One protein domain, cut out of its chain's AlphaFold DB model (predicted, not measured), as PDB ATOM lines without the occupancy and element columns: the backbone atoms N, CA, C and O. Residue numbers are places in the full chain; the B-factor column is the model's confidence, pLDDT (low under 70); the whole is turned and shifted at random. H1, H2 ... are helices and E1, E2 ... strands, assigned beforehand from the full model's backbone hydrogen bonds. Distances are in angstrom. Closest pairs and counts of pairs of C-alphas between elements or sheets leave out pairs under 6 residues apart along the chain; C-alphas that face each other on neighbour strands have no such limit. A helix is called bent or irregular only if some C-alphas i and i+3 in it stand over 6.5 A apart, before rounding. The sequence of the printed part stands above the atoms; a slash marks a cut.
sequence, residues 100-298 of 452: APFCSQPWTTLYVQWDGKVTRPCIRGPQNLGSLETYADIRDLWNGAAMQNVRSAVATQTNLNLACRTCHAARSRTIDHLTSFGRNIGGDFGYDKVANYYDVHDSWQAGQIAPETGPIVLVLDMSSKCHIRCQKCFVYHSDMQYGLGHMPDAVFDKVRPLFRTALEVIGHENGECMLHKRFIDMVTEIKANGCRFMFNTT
ATOM      1  N   ALA A 100      15.226 -44.262  34.359       60.66
ATOM      2  CA  ALA A 100      15.205 -43.742  32.997       60.66
ATOM      3  C   ALA A 100      15.568 -42.237  32.997       60.66
ATOM      4  O   ALA A 100      14.950 -41.476  33.752       60.66
ATOM      5  N   PRO A 101      16.543 -41.770  32.188       68.38
ATOM      6  CA  PRO A 101      16.943 -40.361  32.195       68.38
ATOM      7  C   PRO A 101      15.802 -39.440  31.727       68.38
ATOM      8  O   PRO A 101      15.669 -38.316  32.210       68.38
ATOM      9  N   PHE A 102      14.950 -39.933  30.824       81.31
ATOM     10  CA  PHE A 102      13.761 -39.276  30.272       81.31
ATOM     11  C   PHE A 102      12.941 -40.296  29.456       81.31
ATOM     12  O   PHE A 102      13.343 -41.445  29.294       81.31
ATOM     13  N   CYS A 103      11.788 -39.881  28.923       85.69
ATOM     14  CA  CYS A 103      10.904 -40.732  28.116       85.69
ATOM     15  C   CYS A 103      11.631 -41.396  26.926       85.69
ATOM     16  O   CYS A 103      12.243 -40.708  26.111       85.69
ATOM     17  N   SER A 104      11.494 -42.719  26.793       87.38
ATOM     18  CA  SER A 104      12.104 -43.532  25.724       87.38
ATOM     19  C   SER A 104      11.319 -43.559  24.404       87.38
ATOM     20  O   SER A 104      11.862 -43.956  23.373       87.38
ATOM     21  N   GLN A 105      10.052 -43.124  24.380       87.62
ATOM     22  CA  GLN A 105       9.199 -43.222  23.181       87.62
ATOM     23  C   GLN A 105       9.775 -42.571  21.913       87.62
ATOM     24  O   GLN A 105       9.686 -43.193  20.856       87.62
ATOM     25  N   PRO A 106      10.413 -41.382  21.964       89.50
ATOM     26  CA  PRO A 106      11.029 -40.780  20.777       89.50
ATOM     27  C   PRO A 106      12.153 -41.598  20.131       89.50
ATOM     28  O   PRO A 106      12.504 -41.332  18.982       89.50
ATOM     29  N   TRP A 107      12.716 -42.577  20.840       90.62
ATOM     30  CA  TRP A 107      13.752 -43.482  20.334       90.62
ATOM     31  C   TRP A 107      13.217 -44.861  19.964       90.62
ATOM     32  O   TRP A 107      13.869 -45.589  19.230       90.62
ATOM     33  N   THR A 108      12.043 -45.236  20.462       89.56
ATOM     34  CA  THR A 108      11.561 -46.620  20.385       89.56
ATOM     35  C   THR A 108      10.372 -46.782  19.454       89.56
ATOM     36  O   THR A 108      10.260 -47.820  18.805       89.56
ATOM     37  N   THR A 109       9.503 -45.774  19.355       90.00
ATOM     38  CA  THR A 109       8.182 -45.929  18.745       90.00
ATOM     39  C   THR A 109       7.981 -44.978  17.572       90.00
ATOM     40  O   THR A 109       8.216 -43.778  17.694       90.00
ATOM     41  N   LEU A 110       7.476 -45.498  16.453       90.44
ATOM     42  CA  LEU A 110       7.021 -44.705  15.313       90.44
ATOM     43  C   LEU A 110       5.521 -44.908  15.104       90.44
ATOM     44  O   LEU A 110       5.062 -46.042  14.997       90.44
ATOM     45  N   TYR A 111       4.771 -43.811  15.022       90.75
ATOM     46  CA  TYR A 111       3.333 -43.843  14.785       90.75
ATOM     47  C   TYR A 111       3.023 -43.424  13.350       90.75
ATOM     48  O   TYR A 111       3.301 -42.288  12.970       90.75
ATOM     49  N   VAL A 112       2.376 -44.299  12.584       91.44
ATOM     50  CA  VAL A 112       1.942 -44.051  11.206       91.44
ATOM     51  C   VAL A 112       0.415 -44.071  11.128       91.44
ATOM     52  O   VAL A 112      -0.230 -45.076  11.429       91.44
ATOM     53  N   GLN A 113      -0.163 -42.948  10.710       90.81
ATOM     54  CA  GLN A 113      -1.590 -42.816  10.442       90.81
ATOM     55  C   GLN A 113      -1.974 -43.528   9.138       90.81
ATOM     56  O   GLN A 113      -1.135 -43.787   8.274       90.81
ATOM     57  N   TRP A 114      -3.268 -43.797   8.969       91.56
ATOM     58  CA  TRP A 114      -3.804 -44.492   7.796       91.56
ATOM     59  C   TRP A 114      -3.444 -43.799   6.466       91.56
ATOM     60  O   TRP A 114      -3.253 -44.471   5.462       91.56
ATOM     61  N   ASP A 115      -3.313 -42.470   6.442       91.25
ATOM     62  CA  ASP A 115      -2.968 -41.682   5.248       91.25
ATOM     63  C   ASP A 115      -1.453 -41.508   5.045       91.25
ATOM     64  O   ASP A 115      -1.020 -40.743   4.187       91.25
ATOM     65  N   GLY A 116      -0.627 -42.200   5.833       90.94
ATOM     66  CA  GLY A 116       0.828 -42.127   5.752       90.94
ATOM     67  C   GLY A 116       1.443 -40.920   6.458       90.94
ATOM     68  O   GLY A 116       2.667 -40.770   6.428       90.94
ATOM     69  N   LYS A 117       0.655 -40.076   7.136       90.06
ATOM     70  CA  LYS A 117       1.215 -39.087   8.063       90.06
ATOM     71  C   LYS A 117       1.844 -39.787   9.256       90.06
ATOM     72  O   LYS A 117       1.306 -40.748   9.797       90.06
ATOM     73  N   VAL A 118       2.976 -39.266   9.701       88.88
ATOM     74  CA  VAL A 118       3.647 -39.728  10.909       88.88
ATOM     75  C   VAL A 118       3.368 -38.737  12.018       88.88
ATOM     76  O   VAL A 118       3.614 -37.536  11.884       88.88
ATOM     77  N   THR A 119       2.858 -39.241  13.133       84.50
ATOM     78  CA  THR A 119       2.596 -38.432  14.319       84.50
ATOM     79  C   THR A 119       3.546 -38.791  15.434       84.50
ATOM     80  O   THR A 119       4.315 -39.751  15.361       84.50
ATOM     81  N   ARG A 120       3.499 -37.990  16.497       74.19
ATOM     82  CA  ARG A 120       4.273 -38.271  17.695       74.19
ATOM     83  C   ARG A 120       4.111 -39.721  18.170       74.19
ATOM     84  O   ARG A 120       3.004 -40.251  18.131       74.19
ATOM     85  N   PRO A 121       5.190 -40.300  18.723       67.75
ATOM     86  CA  PRO A 121       5.177 -41.617  19.364       67.75
ATOM     87  C   PRO A 121       4.139 -41.773  20.488       67.75
ATOM     88  O   PRO A 121       3.756 -42.889  20.827       67.75
ATOM     89  N   CYS A 122       3.701 -40.659  21.089       68.25
ATOM     90  CA  CYS A 122       2.681 -40.631  22.129       68.25
ATOM     91  C   CYS A 122       1.345 -40.105  21.587       68.25
ATOM     92  O   CYS A 122       1.302 -39.120  20.854       68.25
ATOM     93  N   ILE A 123       0.240 -40.694  22.050       57.84
ATOM     94  CA  ILE A 123      -1.133 -40.290  21.687       57.84
ATOM     95  C   ILE A 123      -1.540 -38.911  22.242       57.84
ATOM     96  O   ILE A 123      -2.613 -38.392  21.936       57.84
ATOM     97  N   ARG A 124      -0.711 -38.303  23.104       58.81
ATOM     98  CA  ARG A 124      -1.028 -37.028  23.757       58.81
ATOM     99  C   ARG A 124      -0.633 -35.857  22.853       58.81
ATOM    100  O   ARG A 124       0.497 -35.374  22.888       58.81
ATOM    101  N   GLY A 125      -1.624 -35.353  22.126       52.66
ATOM    102  CA  GLY A 125      -1.584 -34.072  21.423       52.66
ATOM    103  C   GLY A 125      -1.037 -34.149  19.992       52.66
ATOM    104  O   GLY A 125      -0.159 -34.957  19.696       52.66
ATOM    105  N   PRO A 126      -1.528 -33.287  19.087       52.50
ATOM    106  CA  PRO A 126      -1.122 -33.315  17.693       52.50
ATOM    107  C   PRO A 126       0.302 -32.785  17.540       52.50
ATOM    108  O   PRO A 126       0.603 -31.651  17.919       52.50
ATOM    109  N   GLN A 127       1.166 -33.585  16.923       63.81
ATOM    110  CA  GLN A 127       2.269 -33.076  16.115       63.81
ATOM    111  C   GLN A 127       2.427 -33.962  14.894       63.81
ATOM    112  O   GLN A 127       2.604 -35.172  15.022       63.81
ATOM    113  N   ASN A 128       2.361 -33.329  13.730       76.44
ATOM    114  CA  ASN A 128       2.753 -33.925  12.471       76.44
ATOM    115  C   ASN A 128       4.286 -33.893  12.399       76.44
ATOM    116  O   ASN A 128       4.887 -32.827  12.536       76.44
ATOM    117  N   LEU A 129       4.901 -35.058  12.244       83.69
ATOM    118  CA  LEU A 129       6.348 -35.225  12.130       83.69
ATOM    119  C   LEU A 129       6.809 -35.385  10.678       83.69
ATOM    120  O   LEU A 129       8.009 -35.412  10.420       83.69
ATOM    121  N   GLY A 130       5.869 -35.470   9.740       87.69
ATOM    122  CA  GLY A 130       6.120 -35.659   8.320       87.69
ATOM    123  C   GLY A 130       5.071 -36.566   7.687       87.69
ATOM    124  O   GLY A 130       4.187 -37.098   8.355       87.69
ATOM    125  N   SER A 131       5.187 -36.760   6.379       90.19
ATOM    126  CA  SER A 131       4.405 -37.746   5.634       90.19
ATOM    127  C   SER A 131       5.349 -38.724   4.959       90.19
ATOM    128  O   SER A 131       6.367 -38.314   4.400       90.19
ATOM    129  N   LEU A 132       4.987 -40.004   4.956       89.31
ATOM    130  CA  LEU A 132       5.690 -41.026   4.189       89.31
ATOM    131  C   LEU A 132       5.701 -40.706   2.692       89.31
ATOM    132  O   LEU A 132       6.595 -41.160   1.990       89.31
ATOM    133  N   GLU A 133       4.769 -39.898   2.183       86.19
ATOM    134  CA  GLU A 133       4.787 -39.413   0.795       86.19
ATOM    135  C   GLU A 133       6.015 -38.558   0.472       86.19
ATOM    136  O   GLU A 133       6.512 -38.611  -0.650       86.19
ATOM    137  N   THR A 134       6.522 -37.806   1.450       86.06
ATOM    138  CA  THR A 134       7.621 -36.849   1.261       86.06
ATOM    139  C   THR A 134       8.990 -37.525   1.170       86.06
ATOM    140  O   THR A 134       9.926 -36.930   0.640       86.06
ATOM    141  N   TYR A 135       9.116 -38.757   1.663       79.94
ATOM    142  CA  TYR A 135      10.392 -39.459   1.762       79.94
ATOM    143  C   TYR A 135      10.391 -40.734   0.918       79.94
ATOM    144  O   TYR A 135       9.382 -41.440   0.813       79.94
ATOM    145  N   ALA A 136      11.541 -41.017   0.304       78.56
ATOM    146  CA  ALA A 136      11.779 -42.279  -0.390       78.56
ATOM    147  C   ALA A 136      12.079 -43.403   0.613       78.56
ATOM    148  O   ALA A 136      11.543 -44.499   0.469       78.56
ATOM    149  N   ASP A 137      12.877 -43.105   1.645       83.00
ATOM    150  CA  ASP A 137      13.172 -44.010   2.755       83.00
ATOM    151  C   ASP A 137      12.524 -43.495   4.050       83.00
ATOM    152  O   ASP A 137      12.700 -42.352   4.470       83.00
ATOM    153  N   ILE A 138      11.773 -44.367   4.716       84.56
ATOM    154  CA  ILE A 138      11.157 -44.098   6.016       84.56
ATOM    155  C   ILE A 138      12.192 -43.789   7.115       84.56
ATOM    156  O   ILE A 138      11.873 -43.098   8.085       84.56
ATOM    157  N   ARG A 139      13.447 -44.232   6.959       84.06
ATOM    158  CA  ARG A 139      14.561 -43.888   7.858       84.06
ATOM    159  C   ARG A 139      14.921 -42.405   7.808       84.06
ATOM    160  O   ARG A 139      15.247 -41.832   8.850       84.06
ATOM    161  N   ASP A 140      14.780 -41.766   6.647       87.94
ATOM    162  CA  ASP A 140      15.005 -40.323   6.504       87.94
ATOM    163  C   ASP A 140      13.958 -39.525   7.286       87.94
ATOM    164  O   ASP A 140      14.265 -38.480   7.859       87.94
ATOM    165  N   LEU A 141      12.726 -40.040   7.370       89.00
ATOM    166  CA  LEU A 141      11.689 -39.466   8.223       89.00
ATOM    167  C   LEU A 141      11.994 -39.723   9.704       89.00
ATOM    168  O   LEU A 141      11.926 -38.797  10.516       89.00
ATOM    169  N   TRP A 142      12.361 -40.957  10.065       89.75
ATOM    170  CA  TRP A 142      12.695 -41.345  11.442       89.75
ATOM    171  C   TRP A 142      13.800 -40.478  12.057       89.75
ATOM    172  O   TRP A 142      13.742 -40.156  13.245       89.75
ATOM    173  N   ASN A 143      14.774 -40.065  11.246       90.62
ATOM    174  CA  ASN A 143      15.843 -39.146  11.630       90.62
ATOM    175  C   ASN A 143      15.677 -37.741  11.039       90.62
ATOM    176  O   ASN A 143      16.622 -36.956  11.041       90.62
ATOM    177  N   GLY A 144      14.476 -37.387  10.587       90.00
ATOM    178  CA  GLY A 144      14.171 -36.060  10.074       90.00
ATOM    179  C   GLY A 144      14.212 -34.991  11.168       90.00
ATOM    180  O   GLY A 144      14.080 -35.278  12.362       90.00
ATOM    181  N   ALA A 145      14.339 -33.726  10.762       90.56
ATOM    182  CA  ALA A 145      14.473 -32.590  11.680       90.56
ATOM    183  C   ALA A 145      13.359 -32.528  12.744       90.56
ATOM    184  O   ALA A 145      13.624 -32.217  13.903       90.56
ATOM    185  N   ALA A 146      12.116 -32.876  12.386       89.56
ATOM    186  CA  ALA A 146      11.003 -32.908  13.332       89.56
ATOM    187  C   ALA A 146      11.214 -33.942  14.455       89.56
ATOM    188  O   ALA A 146      11.024 -33.614  15.628       89.56
ATOM    189  N   MET A 147      11.660 -35.159  14.123       89.25
ATOM    190  CA  MET A 147      11.962 -36.200  15.113       89.25
ATOM    191  C   MET A 147      13.185 -35.856  15.960       89.25
ATOM    192  O   MET A 147      13.139 -36.005  17.184       89.25
ATOM    193  N   GLN A 148      14.244 -35.321  15.346       91.88
ATOM    194  CA  GLN A 148      15.425 -34.856  16.081       91.88
ATOM    195  C   GLN A 148      15.070 -33.743  17.076       91.88
ATOM    196  O   GLN A 148      15.542 -33.768  18.210       91.88
ATOM    197  N   ASN A 149      14.180 -32.815  16.707       90.19
ATOM    198  CA  ASN A 149      13.700 -31.763  17.607       90.19
ATOM    199  C   ASN A 149      12.917 -32.333  18.797       90.19
ATOM    200  O   ASN A 149      13.090 -31.868  19.923       90.19
ATOM    201  N   VAL A 150      12.077 -33.353  18.575       88.75
ATOM    202  CA  VAL A 150      11.366 -34.039  19.669       88.75
ATOM    203  C   VAL A 150      12.357 -34.729  20.604       88.75
ATOM    204  O   VAL A 150      12.257 -34.551  21.818       88.75
ATOM    205  N   ARG A 151      13.324 -35.478  20.063       89.88
ATOM    206  CA  ARG A 151      14.362 -36.153  20.856       89.88
ATOM    207  C   ARG A 151      15.223 -35.159  21.620       89.88
ATOM    208  O   ARG A 151      15.425 -35.354  22.809       89.88
ATOM    209  N   SER A 152      15.652 -34.073  20.980       91.12
ATOM    210  CA  SER A 152      16.414 -33.002  21.625       91.12
ATOM    211  C   SER A 152      15.637 -32.432  22.807       91.12
ATOM    212  O   SER A 152      16.129 -32.492  23.926       91.12
ATOM    213  N   ALA A 153      14.387 -32.007  22.592       88.81
ATOM    214  CA  ALA A 153      13.541 -31.452  23.645       88.81
ATOM    215  C   ALA A 153      13.330 -32.419  24.823       88.81
ATOM    216  O   ALA A 153      13.301 -32.005  25.982       88.81
ATOM    217  N   VAL A 154      13.179 -33.718  24.541       87.62
ATOM    218  CA  VAL A 154      13.023 -34.752  25.573       87.62
ATOM    219  C   VAL A 154      14.340 -35.051  26.288       87.62
ATOM    220  O   VAL A 154      14.334 -35.146  27.512       87.62
ATOM    221  N   ALA A 155      15.465 -35.144  25.584       88.25
ATOM    222  CA  ALA A 155      16.765 -35.425  26.190       88.25
ATOM    223  C   ALA A 155      17.248 -34.270  27.082       88.25
ATOM    224  O   ALA A 155      17.757 -34.492  28.177       88.25
ATOM    225  N   THR A 156      17.046 -33.026  26.642       88.31
ATOM    226  CA  THR A 156      17.453 -31.824  27.385       88.31
ATOM    227  C   THR A 156      16.406 -31.355  28.390       88.31
ATOM    228  O   THR A 156      16.691 -30.466  29.190       88.31
ATOM    229  N   GLN A 157      15.184 -31.898  28.328       85.81
ATOM    230  CA  GLN A 157      14.013 -31.399  29.057       85.81
ATOM    231  C   GLN A 157      13.707 -29.911  28.773       85.81
ATOM    232  O   GLN A 157      13.081 -29.228  29.584       85.81
ATOM    233  N   THR A 158      14.114 -29.397  27.607       84.50
ATOM    234  CA  THR A 158      13.845 -28.017  27.169       84.50
ATOM    235  C   THR A 158      12.834 -27.991  26.030       84.50
ATOM    236  O   THR A 158      12.693 -28.953  25.287       84.50
ATOM    237  N   ASN A 159      12.073 -26.901  25.882       83.94
ATOM    238  CA  ASN A 159      11.107 -26.722  24.782       83.94
ATOM    239  C   ASN A 159      10.075 -27.860  24.614       83.94
ATOM    240  O   ASN A 159       9.478 -28.026  23.549       83.94
ATOM    241  N   LEU A 160       9.820 -28.633  25.674       82.75
ATOM    242  CA  LEU A 160       8.787 -29.663  25.686       82.75
ATOM    243  C   LEU A 160       7.434 -29.039  25.347       82.75
ATOM    244  O   LEU A 160       7.085 -27.995  25.898       82.75
ATOM    245  N   ASN A 161       6.638 -29.680  24.490       76.75
ATOM    246  CA  ASN A 161       5.272 -29.222  24.233       76.75
ATOM    247  C   ASN A 161       4.375 -29.445  25.468       76.75
ATOM    248  O   ASN A 161       4.756 -30.150  26.403       76.75
ATOM    249  N   LEU A 162       3.170 -28.865  25.471       76.56
ATOM    250  CA  LEU A 162       2.259 -28.967  26.617       76.56
ATOM    251  C   LEU A 162       2.003 -30.424  27.026       76.56
ATOM    252  O   LEU A 162       2.105 -30.736  28.206       76.56
ATOM    253  N   ALA A 163       1.761 -31.306  26.054       76.06
ATOM    254  CA  ALA A 163       1.495 -32.716  26.304       76.06
ATOM    255  C   ALA A 163       2.655 -33.446  26.996       76.06
ATOM    256  O   ALA A 163       2.422 -34.200  27.936       76.06
ATOM    257  N   CYS A 164       3.902 -33.210  26.575       78.31
ATOM    258  CA  CYS A 164       5.081 -33.756  27.244       78.31
ATOM    259  C   CYS A 164       5.271 -33.129  28.625       78.31
ATOM    260  O   CYS A 164       5.515 -33.850  29.588       78.31
ATOM    261  N   ARG A 165       5.111 -31.802  28.742       78.38
ATOM    262  CA  ARG A 165       5.267 -31.095  30.017       78.38
ATOM    263  C   ARG A 165       4.283 -31.576  31.063       78.38
ATOM    264  O   ARG A 165       4.667 -31.592  32.220       78.38
ATOM    265  N   THR A 166       3.046 -31.920  30.708       75.44
ATOM    266  CA  THR A 166       2.002 -32.378  31.648       75.44
ATOM    267  C   THR A 166       1.874 -33.897  31.721       75.44
ATOM    268  O   THR A 166       1.039 -34.408  32.463       75.44
ATOM    269  N   CYS A 167       2.693 -34.646  30.981       75.75
ATOM    270  CA  CYS A 167       2.650 -36.099  31.005       75.75
ATOM    271  C   CYS A 167       3.139 -36.619  32.360       75.75
ATOM    272  O   CYS A 167       4.331 -36.553  32.658       75.75
ATOM    273  N   HIS A 168       2.221 -37.175  33.158       69.00
ATOM    274  CA  HIS A 168       2.569 -37.816  34.426       69.00
ATOM    275  C   HIS A 168       3.647 -38.881  34.222       69.00
ATOM    276  O   HIS A 168       4.654 -38.847  34.909       69.00
ATOM    277  N   ALA A 169       3.498 -39.747  33.218       67.75
ATOM    278  CA  ALA A 169       4.420 -40.854  32.994       67.75
ATOM    279  C   ALA A 169       5.840 -40.402  32.577       67.75
ATOM    280  O   ALA A 169       6.836 -41.004  32.977       67.75
ATOM    281  N   ALA A 170       5.962 -39.286  31.845       68.81
ATOM    282  CA  ALA A 170       7.264 -38.674  31.572       68.81
ATOM    283  C   ALA A 170       7.877 -38.038  32.835       68.81
ATOM    284  O   ALA A 170       9.078 -38.162  33.055       68.81
ATOM    285  N   ARG A 171       7.058 -37.392  33.682       69.44
ATOM    286  CA  ARG A 171       7.498 -36.773  34.948       69.44
ATOM    287  C   ARG A 171       7.897 -37.803  36.005       69.44
ATOM    288  O   ARG A 171       8.884 -37.598  36.698       69.44
ATOM    289  N   SER A 172       7.144 -38.896  36.117       62.66
ATOM    290  CA  SER A 172       7.399 -39.994  37.052       62.66
ATOM    291  C   SER A 172       8.441 -40.988  36.540       62.66
ATOM    292  O   SER A 172       8.740 -41.949  37.235       62.66
ATOM    293  N   ARG A 173       9.017 -40.748  35.347       66.44
ATOM    294  CA  ARG A 173      10.048 -41.593  34.712       66.44
ATOM    295  C   ARG A 173       9.628 -43.061  34.581       66.44
ATOM    296  O   ARG A 173      10.457 -43.958  34.627       66.44
ATOM    297  N   THR A 174       8.332 -43.288  34.377       59.00
ATOM    298  CA  THR A 174       7.725 -44.623  34.252       59.00
ATOM    299  C   THR A 174       7.630 -45.103  32.801       59.00
ATOM    300  O   THR A 174       7.268 -46.250  32.558       59.00
ATOM    301  N   ILE A 175       7.959 -44.253  31.817       59.09
ATOM    302  CA  ILE A 175       7.969 -44.628  30.392       59.09
ATOM    303  C   ILE A 175       9.332 -45.204  29.995       59.09
ATOM    304  O   ILE A 175      10.195 -44.503  29.454       59.09
ATOM    305  N   ASP A 176       9.475 -46.508  30.194       65.00
ATOM    306  CA  ASP A 176      10.568 -47.305  29.651       65.00
ATOM    307  C   ASP A 176      10.006 -48.453  28.791       65.00
ATOM    308  O   ASP A 176       9.708 -49.541  29.281       65.00
ATOM    309  N   HIS A 177       9.857 -48.208  27.484       64.88
ATOM    310  CA  HIS A 177       9.413 -49.238  26.530       64.88
ATOM    311  C   HIS A 177      10.474 -50.311  26.276       64.88
ATOM    312  O   HIS A 177      10.155 -51.351  25.712       64.88
ATOM    313  N   LEU A 178      11.721 -50.092  26.700       69.81
ATOM    314  CA  LEU A 178      12.784 -51.082  26.562       69.81
ATOM    315  C   LEU A 178      12.627 -52.161  27.637       69.81
ATOM    316  O   LEU A 178      12.659 -53.349  27.326       69.81
ATOM    317  N   THR A 179      12.328 -51.775  28.881       64.25
ATOM    318  CA  THR A 179      12.125 -52.740  29.983       64.25
ATOM    319  C   THR A 179      11.030 -53.770  29.713       64.25
ATOM    320  O   THR A 179      11.177 -54.922  30.118       64.25
ATOM    321  N   SER A 180       9.982 -53.396  28.968       63.91
ATOM    322  CA  SER A 180       8.862 -54.284  28.608       63.91
ATOM    323  C   SER A 180       9.272 -55.453  27.699       63.91
ATOM    324  O   SER A 180       8.545 -56.440  27.589       63.91
ATOM    325  N   PHE A 181      10.445 -55.377  27.068       64.25
ATOM    326  CA  PHE A 181      11.012 -56.455  26.258       64.25
ATOM    327  C   PHE A 181      12.067 -57.287  27.008       64.25
ATOM    328  O   PHE A 181      12.433 -58.364  26.541       64.25
ATOM    329  N   GLY A 182      12.482 -56.848  28.202       58.84
ATOM    330  CA  GLY A 182      13.466 -57.524  29.048       58.84
ATOM    331  C   GLY A 182      14.905 -57.451  28.514       58.84
ATOM    332  O   GLY A 182      15.165 -57.006  27.402       58.84
ATOM    333  N   ARG A 183      15.885 -57.904  29.314       52.47
ATOM    334  CA  ARG A 183      17.300 -58.008  28.876       52.47
ATOM    335  C   ARG A 183      17.616 -59.306  28.120       52.47
ATOM    336  O   ARG A 183      18.685 -59.401  27.526       52.47
ATOM    337  N   ASN A 184      16.696 -60.275  28.128       52.66
ATOM    338  CA  ASN A 184      16.843 -61.605  27.525       52.66
ATOM    339  C   ASN A 184      16.034 -61.724  26.222       52.66
ATOM    340  O   ASN A 184      15.263 -62.659  26.044       52.66
ATOM    341  N   ILE A 185      16.204 -60.773  25.306       64.38
ATOM    342  CA  ILE A 185      15.548 -60.769  23.983       64.38
ATOM    343  C   ILE A 185      16.054 -61.873  23.028       64.38
ATOM    344  O   ILE A 185      15.570 -61.995  21.904       64.38
ATOM    345  N   GLY A 186      17.039 -62.671  23.458       57.31
ATOM    346  CA  GLY A 186      17.631 -63.770  22.697       57.31
ATOM    347  C   GLY A 186      16.854 -65.074  22.860       57.31
ATOM    348  O   GLY A 186      17.142 -65.854  23.764       57.31
ATOM    349  N   GLY A 187      15.898 -65.303  21.960       57.28
ATOM    350  CA  GLY A 187      15.153 -66.560  21.824       57.28
ATOM    351  C   GLY A 187      14.064 -66.475  20.754       57.28
ATOM    352  O   GLY A 187      14.005 -67.331  19.876       57.28
ATOM    353  N   ASP A 188      13.300 -65.379  20.764       65.12
ATOM    354  CA  ASP A 188      12.108 -65.210  19.912       65.12
ATOM    355  C   ASP A 188      12.306 -64.222  18.746       65.12
ATOM    356  O   ASP A 188      11.506 -64.186  17.812       65.12
ATOM    357  N   PHE A 189      13.378 -63.418  18.769       78.69
ATOM    358  CA  PHE A 189      13.654 -62.388  17.763       78.69
ATOM    359  C   PHE A 189      14.958 -62.654  17.005       78.69
ATOM    360  O   PHE A 189      15.965 -63.063  17.580       78.69
ATOM    361  N   GLY A 190      14.946 -62.392  15.693       82.75
ATOM    362  CA  GLY A 190      16.133 -62.500  14.839       82.75
ATOM    363  C   GLY A 190      17.216 -61.463  15.169       82.75
ATOM    364  O   GLY A 190      16.930 -60.417  15.756       82.75
ATOM    365  N   TYR A 191      18.454 -61.740  14.736       84.56
ATOM    366  CA  TYR A 191      19.651 -60.933  15.027       84.56
ATOM    367  C   TYR A 191      19.453 -59.430  14.794       84.56
ATOM    368  O   TYR A 191      19.760 -58.635  15.675       84.56
ATOM    369  N   ASP A 192      18.890 -59.044  13.645       88.19
ATOM    370  CA  ASP A 192      18.723 -57.633  13.279       88.19
ATOM    371  C   ASP A 192      17.858 -56.856  14.282       88.19
ATOM    372  O   ASP A 192      18.173 -55.717  14.619       88.19
ATOM    373  N   LYS A 193      16.784 -57.466  14.794       91.19
ATOM    374  CA  LYS A 193      15.900 -56.830  15.780       91.19
ATOM    375  C   LYS A 193      16.576 -56.724  17.146       91.19
ATOM    376  O   LYS A 193      16.424 -55.718  17.834       91.19
ATOM    377  N   VAL A 194      17.326 -57.761  17.527       88.81
ATOM    378  CA  VAL A 194      18.077 -57.811  18.789       88.81
ATOM    379  C   VAL A 194      19.182 -56.758  18.805       88.81
ATOM    380  O   VAL A 194      19.290 -56.009  19.773       88.81
ATOM    381  N   ALA A 195      19.952 -56.649  17.720       89.00
ATOM    382  CA  ALA A 195      20.950 -55.599  17.548       89.00
ATOM    383  C   ALA A 195      20.297 -54.209  17.619       89.00
ATOM    384  O   ALA A 195      20.688 -53.384  18.441       89.00
ATOM    385  N   ASN A 196      19.211 -54.003  16.862       91.44
ATOM    386  CA  ASN A 196      18.480 -52.740  16.856       91.44
ATOM    387  C   ASN A 196      17.972 -52.339  18.253       91.44
ATOM    388  O   ASN A 196      18.002 -51.162  18.596       91.44
ATOM    389  N   TYR A 197      17.524 -53.292  19.074       90.06
ATOM    390  CA  TYR A 197      17.101 -53.021  20.450       90.06
ATOM    391  C   TYR A 197      18.234 -52.470  21.323       90.06
ATOM    392  O   TYR A 197      18.031 -51.460  22.000       90.06
ATOM    393  N   TYR A 198      19.407 -53.113  21.320       87.94
ATOM    394  CA  TYR A 198      20.534 -52.665  22.144       87.94
ATOM    395  C   TYR A 198      21.063 -51.312  21.669       87.94
ATOM    396  O   TYR A 198      21.276 -50.422  22.485       87.94
ATOM    397  N   ASP A 199      21.141 -51.096  20.360       88.75
ATOM    398  CA  ASP A 199      21.553 -49.805  19.815       88.75
ATOM    399  C   ASP A 199      20.554 -48.685  20.157       88.75
ATOM    400  O   ASP A 199      20.956 -47.564  20.473       88.75
ATOM    401  N   VAL A 200      19.240 -48.957  20.114       89.94
ATOM    402  CA  VAL A 200      18.209 -48.002  20.560       89.94
ATOM    403  C   VAL A 200      18.364 -47.699  22.050       89.94
ATOM    404  O   VAL A 200      18.244 -46.538  22.445       89.94
ATOM    405  N   HIS A 201      18.644 -48.715  22.870       87.69
ATOM    406  CA  HIS A 201      18.894 -48.548  24.299       87.69
ATOM    407  C   HIS A 201      20.099 -47.637  24.559       87.69
ATOM    408  O   HIS A 201      19.963 -46.645  25.278       87.69
ATOM    409  N   ASP A 202      21.229 -47.908  23.911       87.94
ATOM    410  CA  ASP A 202      22.462 -47.132  24.058       87.94
ATOM    411  C   ASP A 202      22.282 -45.695  23.537       87.94
ATOM    412  O   ASP A 202      22.663 -44.726  24.200       87.94
ATOM    413  N   SER A 203      21.614 -45.533  22.388       90.00
ATOM    414  CA  SER A 203      21.297 -44.223  21.802       90.00
ATOM    415  C   SER A 203      20.415 -43.380  22.722       90.00
ATOM    416  O   SER A 203      20.641 -42.179  22.883       90.00
ATOM    417  N   TRP A 204      19.403 -44.002  23.332       89.38
ATOM    418  CA  TRP A 204      18.507 -43.350  24.280       89.38
ATOM    419  C   TRP A 204      19.243 -42.943  25.559       89.38
ATOM    420  O   TRP A 204      19.118 -41.794  25.983       89.38
ATOM    421  N   GLN A 205      20.057 -43.832  26.135       85.62
ATOM    422  CA  GLN A 205      20.860 -43.526  27.322       85.62
ATOM    423  C   GLN A 205      21.847 -42.381  27.081       85.62
ATOM    424  O   GLN A 205      22.017 -41.519  27.943       85.62
ATOM    425  N   ALA A 206      22.456 -42.337  25.896       88.62
ATOM    426  CA  ALA A 206      23.366 -41.272  25.493       88.62
ATOM    427  C   ALA A 206      22.650 -39.980  25.044       88.62
ATOM    428  O   ALA A 206      23.315 -38.976  24.785       88.62
ATOM    429  N   GLY A 207      21.317 -39.977  24.920       88.44
ATOM    430  CA  GLY A 207      20.550 -38.830  24.424       88.44
ATOM    431  C   GLY A 207      20.824 -38.482  22.957       88.44
ATOM    432  O   GLY A 207      20.655 -37.331  22.552       88.44
ATOM    433  N   GLN A 208      21.247 -39.456  22.148       90.88
ATOM    434  CA  GLN A 208      21.547 -39.257  20.731       90.88
ATOM    435  C   GLN A 208      20.273 -38.914  19.954       90.88
ATOM    436  O   GLN A 208      19.331 -39.697  19.895       90.88
ATOM    437  N   ILE A 209      20.224 -37.741  19.326       90.75
ATOM    438  CA  ILE A 209      19.006 -37.256  18.652       90.75
ATOM    439  C   ILE A 209      18.772 -37.883  17.267       90.75
ATOM    440  O   ILE A 209      17.665 -37.796  16.735       90.75
ATOM    441  N   ALA A 210      19.782 -38.536  16.695       89.06
ATOM    442  CA  ALA A 210      19.725 -39.211  15.400       89.06
ATOM    443  C   ALA A 210      20.375 -40.605  15.513       89.06
ATOM    444  O   ALA A 210      21.528 -40.761  15.118       89.06
ATOM    445  N   PRO A 211      19.687 -41.595  16.113       85.81
ATOM    446  CA  PRO A 211      20.191 -42.961  16.196       85.81
ATOM    447  C   PRO A 211      20.359 -43.563  14.796       85.81
ATOM    448  O   PRO A 211      19.533 -43.327  13.912       85.81
ATOM    449  N   GLU A 212      21.390 -44.382  14.592       81.88
ATOM    450  CA  GLU A 212      21.579 -45.127  13.332       81.88
ATOM    451  C   GLU A 212      20.485 -46.187  13.109       81.88
ATOM    452  O   GLU A 212      20.251 -46.652  11.990       81.88
ATOM    453  N   THR A 213      19.782 -46.543  14.180       77.00
ATOM    454  CA  THR A 213      18.794 -47.613  14.239       77.00
ATOM    455  C   THR A 213      17.366 -47.158  14.003       77.00
ATOM    456  O   THR A 213      17.010 -45.989  14.157       77.00
ATOM    457  N   GLY A 214      16.536 -48.112  13.582       87.62
ATOM    458  CA  GLY A 214      15.114 -47.903  13.344       87.62
ATOM    459  C   GLY A 214      14.282 -48.062  14.621       87.62
ATOM    460  O   GLY A 214      14.779 -48.543  15.640       87.62
ATOM    461  N   PRO A 215      12.990 -47.707  14.579       91.31
ATOM    462  CA  PRO A 215      12.085 -47.947  15.698       91.31
ATOM    463  C   PRO A 215      11.964 -49.449  16.006       91.31
ATOM    464  O   PRO A 215      11.979 -50.290  15.103       91.31
ATOM    465  N   ILE A 216      11.793 -49.772  17.290       92.38
ATOM    466  CA  ILE A 216      11.496 -51.133  17.769       92.38
ATOM    467  C   ILE A 216       9.992 -51.385  17.941       92.38
ATOM    468  O   ILE A 216       9.576 -52.537  17.997       92.38
ATOM    469  N   VAL A 217       9.174 -50.332  17.993       92.44
ATOM    470  CA  VAL A 217       7.710 -50.411  18.049       92.44
ATOM    471  C   VAL A 217       7.118 -49.595  16.910       92.44
ATOM    472  O   VAL A 217       7.447 -48.422  16.736       92.44
ATOM    473  N   LEU A 218       6.209 -50.198  16.151       93.50
ATOM    474  CA  LEU A 218       5.414 -49.500  15.147       93.50
ATOM    475  C   LEU A 218       3.967 -49.432  15.609       93.50
ATOM    476  O   LEU A 218       3.391 -50.441  15.993       93.50
ATOM    477  N   VAL A 219       3.365 -48.254  15.536       92.81
ATOM    478  CA  VAL A 219       1.939 -48.056  15.789       92.81
ATOM    479  C   VAL A 219       1.295 -47.692  14.463       92.81
ATOM    480  O   VAL A 219       1.689 -46.700  13.854       92.81
ATOM    481  N   LEU A 220       0.353 -48.505  13.990       93.50
ATOM    482  CA  LEU A 220      -0.265 -48.360  12.674       93.50
ATOM    483  C   LEU A 220      -1.774 -48.161  12.819       93.50
ATOM    484  O   LEU A 220      -2.486 -49.057  13.281       93.50
ATOM    485  N   ASP A 221      -2.283 -47.022  12.357       91.50
ATOM    486  CA  ASP A 221      -3.719 -46.860  12.129       91.50
ATOM    487  C   ASP A 221      -4.087 -47.553  10.810       91.50
ATOM    488  O   ASP A 221      -4.040 -46.958   9.736       91.50
ATOM    489  N   MET A 222      -4.464 -48.830  10.867       94.38
ATOM    490  CA  MET A 222      -4.864 -49.575   9.662       94.38
ATOM    491  C   MET A 222      -6.161 -49.023   9.055       94.38
ATOM    492  O   MET A 222      -6.359 -49.023   7.840       94.38
ATOM    493  N   SER A 223      -7.064 -48.539   9.903       93.50
ATOM    494  CA  SER A 223      -8.319 -47.919   9.500       93.50
ATOM    495  C   SER A 223      -8.716 -46.877  10.531       93.50
ATOM    496  O   SER A 223      -8.886 -47.205  11.701       93.50
ATOM    497  N   SER A 224      -8.932 -45.642  10.088       91.06
ATOM    498  CA  SER A 224      -9.519 -44.586  10.922       91.06
ATOM    499  C   SER A 224     -11.052 -44.591  10.881       91.06
ATOM    500  O   SER A 224     -11.721 -43.888  11.631       91.06
ATOM    501  N   LYS A 225     -11.657 -45.427  10.030       92.62
ATOM    502  CA  LYS A 225     -13.103 -45.675  10.060       92.62
ATOM    503  C   LYS A 225     -13.461 -46.596  11.221       92.62
ATOM    504  O   LYS A 225     -12.728 -47.542  11.500       92.62
ATOM    505  N   CYS A 226     -14.625 -46.362  11.823       93.50
ATOM    506  CA  CYS A 226     -15.234 -47.225  12.833       93.50
ATOM    507  C   CYS A 226     -16.723 -47.447  12.521       93.50
ATOM    508  O   CYS A 226     -17.382 -46.582  11.944       93.50
ATOM    509  N   HIS A 227     -17.245 -48.619  12.883       93.06
ATOM    510  CA  HIS A 227     -18.633 -49.021  12.629       93.06
ATOM    511  C   HIS A 227     -19.571 -48.713  13.809       93.06
ATOM    512  O   HIS A 227     -20.787 -48.787  13.651       93.06
ATOM    513  N   ILE A 228     -19.016 -48.327  14.964       93.88
ATOM    514  CA  ILE A 228     -19.760 -47.822  16.124       93.88
ATOM    515  C   ILE A 228     -19.370 -46.370  16.416       93.88
ATOM    516  O   ILE A 228     -18.361 -45.867  15.921       93.88
ATOM    517  N   ARG A 229     -20.188 -45.675  17.208       91.25
ATOM    518  CA  ARG A 229     -20.029 -44.250  17.533       91.25
ATOM    519  C   ARG A 229     -20.037 -44.049  19.045       91.25
ATOM    520  O   ARG A 229     -21.018 -43.561  19.601       91.25
ATOM    521  N   CYS A 230     -18.971 -44.480  19.717       91.94
ATOM    522  CA  CYS A 230     -18.884 -44.379  21.173       91.94
ATOM    523  C   CYS A 230     -19.018 -42.916  21.624       91.94
ATOM    524  O   CYS A 230     -18.363 -42.040  21.061       91.94
ATOM    525  N   GLN A 231     -19.787 -42.664  22.684       89.81
ATOM    526  CA  GLN A 231     -20.002 -41.309  23.225       89.81
ATOM    527  C   GLN A 231     -18.709 -40.684  23.776       89.81
ATOM    528  O   GLN A 231     -18.533 -39.473  23.825       89.81
ATOM    529  N   LYS A 232     -17.758 -41.538  24.159       87.62
ATOM    530  CA  LYS A 232     -16.424 -41.150  24.626       87.62
ATOM    531  C   LYS A 232     -15.372 -41.063  23.514       87.62
ATOM    532  O   LYS A 232     -14.197 -40.852  23.803       87.62
ATOM    533  N   CYS A 233     -15.743 -41.275  22.248       87.38
ATOM    534  CA  CYS A 233     -14.773 -41.334  21.157       87.38
ATOM    535  C   CYS A 233     -14.298 -39.936  20.761       87.38
ATOM    536  O   CYS A 233     -15.046 -39.126  20.212       87.38
ATOM    537  N   PHE A 234     -13.011 -39.676  20.952       77.56
ATOM    538  CA  PHE A 234     -12.428 -38.401  20.568       77.56
ATOM    539  C   PHE A 234     -12.427 -38.203  19.030       77.56
ATOM    540  O   PHE A 234     -12.677 -37.106  18.533       77.56
ATOM    541  N   VAL A 235     -12.239 -39.253  18.225       81.38
ATOM    542  CA  VAL A 235     -12.310 -39.116  16.757       81.38
ATOM    543  C   VAL A 235     -13.700 -38.654  16.324       81.38
ATOM    544  O   VAL A 235     -13.821 -37.664  15.610       81.38
ATOM    545  N   TYR A 236     -14.746 -39.316  16.820       82.19
ATOM    546  CA  TYR A 236     -16.131 -39.005  16.467       82.19
ATOM    547  C   TYR A 236     -16.558 -37.592  16.886       82.19
ATOM    548  O   TYR A 236     -17.306 -36.927  16.173       82.19
ATOM    549  N   HIS A 237     -16.070 -37.117  18.031       77.94
ATOM    550  CA  HIS A 237     -16.458 -35.822  18.585       77.94
ATOM    551  C   HIS A 237     -15.553 -34.644  18.182       77.94
ATOM    552  O   HIS A 237     -15.679 -33.557  18.756       77.94
ATOM    553  N   SER A 238     -14.668 -34.831  17.198       73.38
ATOM    554  CA  SER A 238     -13.797 -33.780  16.661       73.38
ATOM    555  C   SER A 238     -13.805 -33.737  15.139       73.38
ATOM    556  O   SER A 238     -14.386 -34.590  14.471       73.38
ATOM    557  N   ASP A 239     -13.101 -32.756  14.578       75.12
ATOM    558  CA  ASP A 239     -12.895 -32.644  13.132       75.12
ATOM    559  C   ASP A 239     -12.109 -33.826  12.541       75.12
ATOM    560  O   ASP A 239     -12.086 -34.005  11.325       75.12
ATOM    561  N   MET A 240     -11.514 -34.683  13.381       75.31
ATOM    562  CA  MET A 240     -10.872 -35.916  12.922       75.31
ATOM    563  C   MET A 240     -11.863 -36.915  12.325       75.31
ATOM    564  O   MET A 240     -11.435 -37.804  11.601       75.31
ATOM    565  N   GLN A 241     -13.171 -36.766  12.562       73.62
ATOM    566  CA  GLN A 241     -14.190 -37.583  11.898       73.62
ATOM    567  C   GLN A 241     -14.280 -37.341  10.380       73.62
ATOM    568  O   GLN A 241     -14.928 -38.115   9.671       73.62
ATOM    569  N   TYR A 242     -13.682 -36.260   9.872       75.44
ATOM    570  CA  TYR A 242     -13.681 -35.932   8.452       75.44
ATOM    571  C   TYR A 242     -12.441 -36.495   7.757       75.44
ATOM    572  O   TYR A 242     -11.338 -36.486   8.295       75.44
ATOM    573  N   GLY A 243     -12.624 -36.978   6.525       79.88
ATOM    574  CA  GLY A 243     -11.529 -37.531   5.728       79.88
ATOM    575  C   GLY A 243     -11.057 -38.917   6.172       79.88
ATOM    576  O   GLY A 243      -9.959 -39.295   5.812       79.88
ATOM    577  N   LEU A 244     -11.855 -39.680   6.926       88.00
ATOM    578  CA  LEU A 244     -11.490 -41.025   7.390       88.00
ATOM    579  C   LEU A 244     -11.279 -42.021   6.242       88.00
ATOM    580  O   LEU A 244     -12.013 -42.032   5.247       88.00
ATOM    581  N   GLY A 245     -10.353 -42.955   6.441       92.44
ATOM    582  CA  GLY A 245      -9.935 -43.894   5.411       92.44
ATOM    583  C   GLY A 245      -9.338 -45.191   5.941       92.44
ATOM    584  O   GLY A 245      -9.296 -45.467   7.139       92.44
ATOM    585  N   HIS A 246      -8.930 -46.006   4.981       95.12
ATOM    586  CA  HIS A 246      -8.223 -47.264   5.169       95.12
ATOM    587  C   HIS A 246      -6.802 -47.072   4.657       95.12
ATOM    588  O   HIS A 246      -6.635 -46.382   3.649       95.12
ATOM    589  N   MET A 247      -5.817 -47.658   5.335       94.88
ATOM    590  CA  MET A 247      -4.419 -47.541   4.936       94.88
ATOM    591  C   MET A 247      -4.214 -48.048   3.500       94.88
ATOM    592  O   MET A 247      -4.432 -49.231   3.245       94.88
ATOM    593  N   PRO A 248      -3.791 -47.192   2.551       95.56
ATOM    594  CA  PRO A 248      -3.500 -47.640   1.199       95.56
ATOM    595  C   PRO A 248      -2.293 -48.580   1.166       95.56
ATOM    596  O   PRO A 248      -1.341 -48.411   1.928       95.56
ATOM    597  N   ASP A 249      -2.275 -49.491   0.196       94.88
ATOM    598  CA  ASP A 249      -1.161 -50.423  -0.014       94.88
ATOM    599  C   ASP A 249       0.179 -49.696  -0.171       94.88
ATOM    600  O   ASP A 249       1.159 -50.077   0.456       94.88
ATOM    601  N   ALA A 250       0.196 -48.573  -0.896       94.50
ATOM    602  CA  ALA A 250       1.391 -47.751  -1.077       94.50
ATOM    603  C   ALA A 250       1.948 -47.175   0.242       94.50
ATOM    604  O   ALA A 250       3.153 -46.953   0.356       94.50
ATOM    605  N   VAL A 251       1.090 -46.926   1.239       94.00
ATOM    606  CA  VAL A 251       1.522 -46.504   2.581       94.00
ATOM    607  C   VAL A 251       2.091 -47.702   3.336       94.00
ATOM    608  O   VAL A 251       3.183 -47.606   3.893       94.00
ATOM    609  N   PHE A 252       1.398 -48.841   3.309       95.31
ATOM    610  CA  PHE A 252       1.859 -50.067   3.964       95.31
ATOM    611  C   PHE A 252       3.203 -50.559   3.397       95.31
ATOM    612  O   PHE A 252       4.108 -50.903   4.156       95.31
ATOM    613  N   ASP A 253       3.389 -50.481   2.078       94.19
ATOM    614  CA  ASP A 253       4.633 -50.826   1.384       94.19
ATOM    615  C   ASP A 253       5.824 -49.978   1.860       94.19
ATOM    616  O   ASP A 253       6.942 -50.484   1.944       94.19
ATOM    617  N   LYS A 254       5.597 -48.708   2.228       93.25
ATOM    618  CA  LYS A 254       6.636 -47.831   2.800       93.25
ATOM    619  C   LYS A 254       6.981 -48.168   4.249       93.25
ATOM    620  O   LYS A 254       8.087 -47.872   4.694       93.25
ATOM    621  N   VAL A 255       6.059 -48.784   4.988       93.50
ATOM    622  CA  VAL A 255       6.284 -49.223   6.374       93.50
ATOM    623  C   VAL A 255       6.960 -50.594   6.425       93.50
ATOM    624  O   VAL A 255       7.782 -50.824   7.311       93.50
ATOM    625  N   ARG A 256       6.676 -51.478   5.457       93.88
ATOM    626  CA  ARG A 256       7.192 -52.858   5.377       93.88
ATOM    627  C   ARG A 256       8.694 -53.004   5.691       93.88
ATOM    628  O   ARG A 256       9.031 -53.899   6.468       93.88
ATOM    629  N   PRO A 257       9.615 -52.150   5.193       92.31
ATOM    630  CA  PRO A 257      11.041 -52.268   5.515       92.31
ATOM    631  C   PRO A 257      11.369 -52.184   7.015       92.31
ATOM    632  O   PRO A 257      12.364 -52.760   7.456       92.31
ATOM    633  N   LEU A 258      10.540 -51.503   7.818       92.69
ATOM    634  CA  LEU A 258      10.742 -51.379   9.265       92.69
ATOM    635  C   LEU A 258      10.437 -52.666  10.031       92.69
ATOM    636  O   LEU A 258      10.917 -52.824  11.153       92.69
ATOM    637  N   PHE A 259       9.707 -53.620   9.445       93.94
ATOM    638  CA  PHE A 259       9.462 -54.907  10.097       93.94
ATOM    639  C   PHE A 259      10.755 -55.680  10.344       93.94
ATOM    640  O   PHE A 259      10.816 -56.465  11.282       93.94
ATOM    641  N   ARG A 260      11.827 -55.417   9.590       90.94
ATOM    642  CA  ARG A 260      13.136 -56.037   9.834       90.94
ATOM    643  C   ARG A 260      13.707 -55.701  11.217       90.94
ATOM    644  O   ARG A 260      14.361 -56.549  11.812       90.94
ATOM    645  N   THR A 261      13.453 -54.497  11.730       90.50
ATOM    646  CA  THR A 261      14.011 -54.000  13.000       90.50
ATOM    647  C   THR A 261      12.979 -53.891  14.121       90.50
ATOM    648  O   THR A 261      13.349 -53.922  15.292       90.50
ATOM    649  N   ALA A 262      11.690 -53.792  13.785       93.25
ATOM    650  CA  ALA A 262      10.615 -53.695  14.764       93.25
ATOM    651  C   ALA A 262      10.434 -55.008  15.541       93.25
ATOM    652  O   ALA A 262      10.318 -56.084  14.957       93.25
ATOM    653  N   LEU A 263      10.363 -54.924  16.865       93.38
ATOM    654  CA  LEU A 263       9.994 -56.035  17.742       93.38
ATOM    655  C   LEU A 263       8.479 -56.217  17.807       93.38
ATOM    656  O   LEU A 263       8.004 -57.349  17.890       93.38
ATOM    657  N   GLU A 264       7.727 -55.119  17.776       93.56
ATOM    658  CA  GLU A 264       6.278 -55.116  17.958       93.56
ATOM    659  C   GLU A 264       5.590 -54.149  16.993       93.56
ATOM    660  O   GLU A 264       6.077 -53.049  16.719       93.56
ATOM    661  N   VAL A 265       4.433 -54.571  16.490       96.00
ATOM    662  CA  VAL A 265       3.509 -53.740  15.726       96.00
ATOM    663  C   VAL A 265       2.169 -53.695  16.455       96.00
ATOM    664  O   VAL A 265       1.618 -54.730  16.829       96.00
ATOM    665  N   ILE A 266       1.644 -52.489  16.638       94.69
ATOM    666  CA  ILE A 266       0.394 -52.204  17.337       94.69
ATOM    667  C   ILE A 266      -0.621 -51.656  16.330       94.69
ATOM    668  O   ILE A 266      -0.420 -50.574  15.779       94.69
ATOM    669  N   GLY A 267      -1.721 -52.374  16.103       94.19
ATOM    670  CA  GLY A 267      -2.896 -51.854  15.395       94.19
ATOM    671  C   GLY A 267      -3.690 -50.899  16.293       94.19
ATOM    672  O   GLY A 267      -4.172 -51.309  17.349       94.19
ATOM    673  N   HIS A 268      -3.791 -49.627  15.905       81.69
ATOM    674  CA  HIS A 268      -4.186 -48.535  16.803       81.69
ATOM    675  C   HIS A 268      -5.640 -48.012  16.646       81.69
ATOM    676  O   HIS A 268      -6.354 -48.338  15.702       81.69
ATOM    677  N   GLU A 269      -6.064 -47.209  17.636       65.62
ATOM    678  CA  GLU A 269      -7.415 -46.820  18.086       65.62
ATOM    679  C   GLU A 269      -8.069 -45.593  17.417       65.62
ATOM    680  O   GLU A 269      -9.118 -45.144  17.881       65.62
ATOM    681  N   ASN A 270      -7.528 -45.014  16.339       77.56
ATOM    682  CA  ASN A 270      -8.232 -43.899  15.669       77.56
ATOM    683  C   ASN A 270      -9.432 -44.365  14.818       77.56
ATOM    684  O   ASN A 270     -10.040 -43.572  14.102       77.56
ATOM    685  N   GLY A 271      -9.765 -45.651  14.887       88.12
ATOM    686  CA  GLY A 271     -10.866 -46.313  14.210       88.12
ATOM    687  C   GLY A 271     -10.932 -47.776  14.646       88.12
ATOM    688  O   GLY A 271     -10.555 -48.113  15.765       88.12
ATOM    689  N   GLU A 272     -11.413 -48.650  13.767       93.94
ATOM    690  CA  GLU A 272     -11.448 -50.097  13.986       93.94
ATOM    691  C   GLU A 272     -10.570 -50.796  12.944       93.94
ATOM    692  O   GLU A 272     -10.927 -50.851  11.761       93.94
ATOM    693  N   CYS A 273      -9.429 -51.342  13.380       93.81
ATOM    694  CA  CYS A 273      -8.450 -52.001  12.512       93.81
ATOM    695  C   CYS A 273      -9.080 -53.125  11.679       93.81
ATOM    696  O   CYS A 273      -8.785 -53.256  10.489       93.81
ATOM    697  N   MET A 274     -10.009 -53.882  12.272       94.69
ATOM    698  CA  MET A 274     -10.660 -55.022  11.625       94.69
ATOM    699  C   MET A 274     -11.639 -54.633  10.503       94.69
ATOM    700  O   MET A 274     -12.136 -55.511   9.799       94.69
ATOM    701  N   LEU A 275     -11.921 -53.337  10.296       95.31
ATOM    702  CA  LEU A 275     -12.651 -52.870   9.108       95.31
ATOM    703  C   LEU A 275     -11.784 -52.835   7.848       95.31
ATOM    704  O   LEU A 275     -12.321 -52.742   6.742       95.31
ATOM    705  N   HIS A 276     -10.457 -52.885   7.985       96.44
ATOM    706  CA  HIS A 276      -9.580 -52.940   6.829       96.44
ATOM    707  C   HIS A 276      -9.748 -54.282   6.106       96.44
ATOM    708  O   HIS A 276      -9.529 -55.340   6.687       96.44
ATOM    709  N   LYS A 277     -10.085 -54.261   4.810       96.00
ATOM    710  CA  LYS A 277     -10.329 -55.497   4.035       96.00
ATOM    711  C   LYS A 277      -9.127 -56.444   4.005       96.00
ATOM    712  O   LYS A 277      -9.310 -57.650   3.937       96.00
ATOM    713  N   ARG A 278      -7.916 -55.885   4.071       95.75
ATOM    714  CA  ARG A 278      -6.647 -56.626   4.132       95.75
ATOM    715  C   ARG A 278      -6.122 -56.830   5.557       95.75
ATOM    716  O   ARG A 278      -4.938 -57.080   5.717       95.75
ATOM    717  N   PHE A 279      -6.944 -56.650   6.596       97.38
ATOM    718  CA  PHE A 279      -6.485 -56.733   7.989       97.38
ATOM    719  C   PHE A 279      -5.718 -58.037   8.256       97.38
ATOM    720  O   PHE A 279      -4.570 -57.995   8.683       97.38
ATOM    721  N   ILE A 280      -6.305 -59.186   7.909       98.00
ATOM    722  CA  ILE A 280      -5.675 -60.499   8.100       98.00
ATOM    723  C   ILE A 280      -4.387 -60.642   7.273       98.00
ATOM    724  O   ILE A 280      -3.393 -61.139   7.797       98.00
ATOM    725  N   ASP A 281      -4.353 -60.145   6.033       98.12
ATOM    726  CA  ASP A 281      -3.145 -60.184   5.191       98.12
ATOM    727  C   ASP A 281      -2.008 -59.340   5.784       98.12
ATOM    728  O   ASP A 281      -0.862 -59.780   5.835       98.12
ATOM    729  N   MET A 282      -2.326 -58.134   6.266       97.88
ATOM    730  CA  MET A 282      -1.360 -57.242   6.913       97.88
ATOM    731  C   MET A 282      -0.791 -57.889   8.179       97.88
ATOM    732  O   MET A 282       0.423 -57.885   8.372       97.88
ATOM    733  N   VAL A 283      -1.645 -58.494   9.014       98.12
ATOM    734  CA  VAL A 283      -1.207 -59.230  10.212       98.12
ATOM    735  C   VAL A 283      -0.340 -60.427   9.833       98.12
ATOM    736  O   VAL A 283       0.706 -60.634  10.445       98.12
ATOM    737  N   THR A 284      -0.720 -61.174   8.797       98.31
ATOM    738  CA  THR A 284       0.069 -62.301   8.278       98.31
ATOM    739  C   THR A 284       1.472 -61.848   7.889       98.31
ATOM    740  O   THR A 284       2.454 -62.464   8.299       98.31
ATOM    741  N   GLU A 285       1.590 -60.737   7.160       97.69
ATOM    742  CA  GLU A 285       2.881 -60.189   6.742       97.69
ATOM    743  C   GLU A 285       3.727 -59.713   7.937       97.69
ATOM    744  O   GLU A 285       4.923 -60.001   8.011       97.69
ATOM    745  N   ILE A 286       3.106 -59.042   8.911       97.25
ATOM    746  CA  ILE A 286       3.761 -58.598  10.151       97.25
ATOM    747  C   ILE A 286       4.323 -59.800  10.925       97.25
ATOM    748  O   ILE A 286       5.500 -59.808  11.296       97.25
ATOM    749  N   LYS A 287       3.502 -60.836  11.145       95.81
ATOM    750  CA  LYS A 287       3.893 -62.049  11.879       95.81
ATOM    751  C   LYS A 287       4.962 -62.848  11.131       95.81
ATOM    752  O   LYS A 287       5.906 -63.319  11.761       95.81
ATOM    753  N   ALA A 288       4.887 -62.923   9.800       95.31
ATOM    754  CA  ALA A 288       5.902 -63.574   8.967       95.31
ATOM    755  C   ALA A 288       7.288 -62.905   9.065       95.31
ATOM    756  O   ALA A 288       8.305 -63.565   8.876       95.31
ATOM    757  N   ASN A 289       7.344 -61.615   9.418       94.44
ATOM    758  CA  ASN A 289       8.590 -60.890   9.686       94.44
ATOM    759  C   ASN A 289       9.066 -61.009  11.150       94.44
ATOM    760  O   ASN A 289       9.936 -60.250  11.588       94.44
ATOM    761  N   GLY A 290       8.495 -61.927  11.937       92.56
ATOM    762  CA  GLY A 290       8.883 -62.163  13.329       92.56
ATOM    763  C   GLY A 290       8.573 -60.991  14.263       92.56
ATOM    764  O   GLY A 290       9.223 -60.838  15.295       92.56
ATOM    765  N   CYS A 291       7.641 -60.112  13.888       94.56
ATOM    766  CA  CYS A 291       7.131 -59.086  14.788       94.56
ATOM    767  C   CYS A 291       6.096 -59.703  15.733       94.56
ATOM    768  O   CYS A 291       5.269 -60.529  15.330       94.56
ATOM    769  N   ARG A 292       6.071 -59.231  16.978       95.00
ATOM    770  CA  ARG A 292       4.855 -59.321  17.784       95.00
ATOM    771  C   ARG A 292       3.779 -58.452  17.162       95.00
ATOM    772  O   ARG A 292       4.076 -57.388  16.616       95.00
ATOM    773  N   PHE A 293       2.542 -58.903  17.255       97.00
ATOM    774  CA  PHE A 293       1.393 -58.128  16.847       97.00
ATOM    775  C   PHE A 293       0.377 -58.058  17.972       97.00
ATOM    776  O   PHE A 293      -0.091 -59.080  18.482       97.00
ATOM    777  N   MET A 294      -0.004 -56.832  18.296       95.69
ATOM    778  CA  MET A 294      -1.165 -56.574  19.119       95.69
ATOM    779  C   MET A 294      -2.063 -55.537  18.474       95.69
ATOM    780  O   MET A 294      -1.619 -54.745  17.647       95.69
ATOM    781  N   PHE A 295      -3.330 -55.504  18.861       96.81
ATOM    782  CA  PHE A 295      -4.228 -54.458  18.397       96.81
ATOM    783  C   PHE A 295      -5.350 -54.190  19.385       96.81
ATOM    784  O   PHE A 295      -5.708 -55.041  20.205       96.81
ATOM    785  N   ASN A 296      -5.895 -52.988  19.267       94.56
ATOM    786  CA  ASN A 296      -7.073 -52.553  19.992       94.56
ATOM    787  C   ASN A 296      -8.306 -52.713  19.096       94.56
ATOM    788  O   ASN A 296      -8.254 -52.429  17.898       94.56
ATOM    789  N   THR A 297      -9.410 -53.188  19.664       96.50
ATOM    790  CA  THR A 297     -10.650 -53.435  18.923       96.50
ATOM    791  C   THR A 297     -11.875 -53.284  19.815       96.50
ATOM    792  O   THR A 297     -11.836 -53.519  21.025       96.50
ATOM    793  N   THR A 298     -13.005 -52.939  19.203       95.00
ATOM    794  CA  THR A 298     -14.311 -52.959  19.873       95.00
ATOM    795  C   THR A 298     -14.796 -54.385  20.149       95.00
ATOM    796  O   THR A 298     -15.763 -54.575  20.883       95.00
TER     797      THR A 298
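Overview. This is residues 100 to 298 of the 452 residues of an uncharacterized protein of Porphyrobacter sp. CACIAM 03H1 (UniProt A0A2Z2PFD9). A strongly twisted sheet of six strands runs through the middle, with H7 and H8 side by side over one face of its parallel part, while H3 stands on the opposite face at the antiparallel end with E3 and E2. H6 lies beyond the end of the sheet where E1 and E4 begin, H4 and H5 are small helices far from the middle, and the long stretch of residues 221 to 248 reaches out past the end of E4. The printed part has 199 residues with eight named helices and six named strands, in the order H1 E1 E2 E3 H2 H3 H4 H5 H6 E4 H7 E5 H8 E6; the sheet's order is E3 E2 E1 E4 E5 E6, mixed. The class is mixed, helices and strands, with under half of the residues in named elements: 66 in helices and 25 in strands. The whole is compact and rounded, with a radius of gyration of the C-alphas of 16.4 A and spans of 44 by 38 by 31 A.

Along the chain. H1, residues 105 to 108, begins at C-alpha 105 (9.199, -43.222, 23.181). E1, residues 109 to 112, follows directly, then E2, residues 117 to 119, and E3, residues 128 to 131. H2 is residues 138 to 142, and H3, residues 145 to 156, is 16.0 A long. H4, residues 162 to 165, and H5, residues 168 to 171, are short. H6, residues 191 to 205, is the longest helix, 21.3 A from C-alpha 191 (19.651, -60.933, 15.027) to C-alpha 205. E4 is residues 217 to 220. H7, residues 249 to 260, is 18.2 A long and only just irregular: C-alphas 254 and 257 are 6.8 A apart. E5 is residues 264 to 267, and H8, residues 279 to 288, is 14.2 A long. E6, residues 292 to 297, is 16.6 A long and ends at C-alpha 297 (-10.650, -53.435, 18.923).

Arrangement. E1, E2 and E3 form a meander, each strand the antiparallel neighbour of the one before, and E1 and E2 are a hairpin, as are E2 and E3. N 119 and O 111 are 3.1 A apart, and N 118 and O 130 are 2.8 A apart. E1 and E4 are parallel at 16 degrees, with N 110 and O 217 at 2.9 A. E4, H7, E5 and E5, H8, E6 are strand-helix-strand units, two parallel neighbour strands with a helix between, each with a right-handed crossover; N 218 and O 264 are 2.9 A apart, N 265 and O 292 2.8 A. H7 is over E4 at a height over the sheet of 9.0 A, and H8, on the same face, is over E6 and, only just, with 3 C-alphas, over E5, at 10.0 A. H7 and H8 are close but not clearly touching, the closest C-alphas being those of Phe 259 and Ile 286, 6.8 A apart. H3 stands up from the opposite face; the closest C-alphas of E3 and H3, Leu 129 and Ala 146, are 5.3 A apart. H2 only grazes the sheet and only just touches residues 254 to 258 of H7, with 3 pairs of C-alphas within 8 A, the closest those of Ile 138 and Lys 254, 6.7 A apart. H1 touches H3, C-alphas 106 and 151 being closest at 5.7 A, and touches residues 200 to 204 of H6, C-alphas 107 and 204 being closest at 6.2 A. H4 and H5 are close but not clearly touching, with C-alphas 164 and 170 closest at 6.9 A. Every O i to N i+4 pair is within hydrogen-bond range in H2, H3, H6 and H8; in H7 3 of 8 are, beside 6 of 9 O i to N i+3 pairs, and H1, H4 and H5 are too short for an i+4 pair.

Size, cuts and confidence. The two C-alphas farthest apart, those of Tyr 191 and Gln 231, are 45.0 A apart. The printed part has no cut. The links H5 to H6, H6 to E4, E4 to H7 and E5 to H8 are long. The mean pLDDT of the printed part is 84.9; it is under 70 at residues 100 to 101, 121 to 127, 168 to 188 and 269.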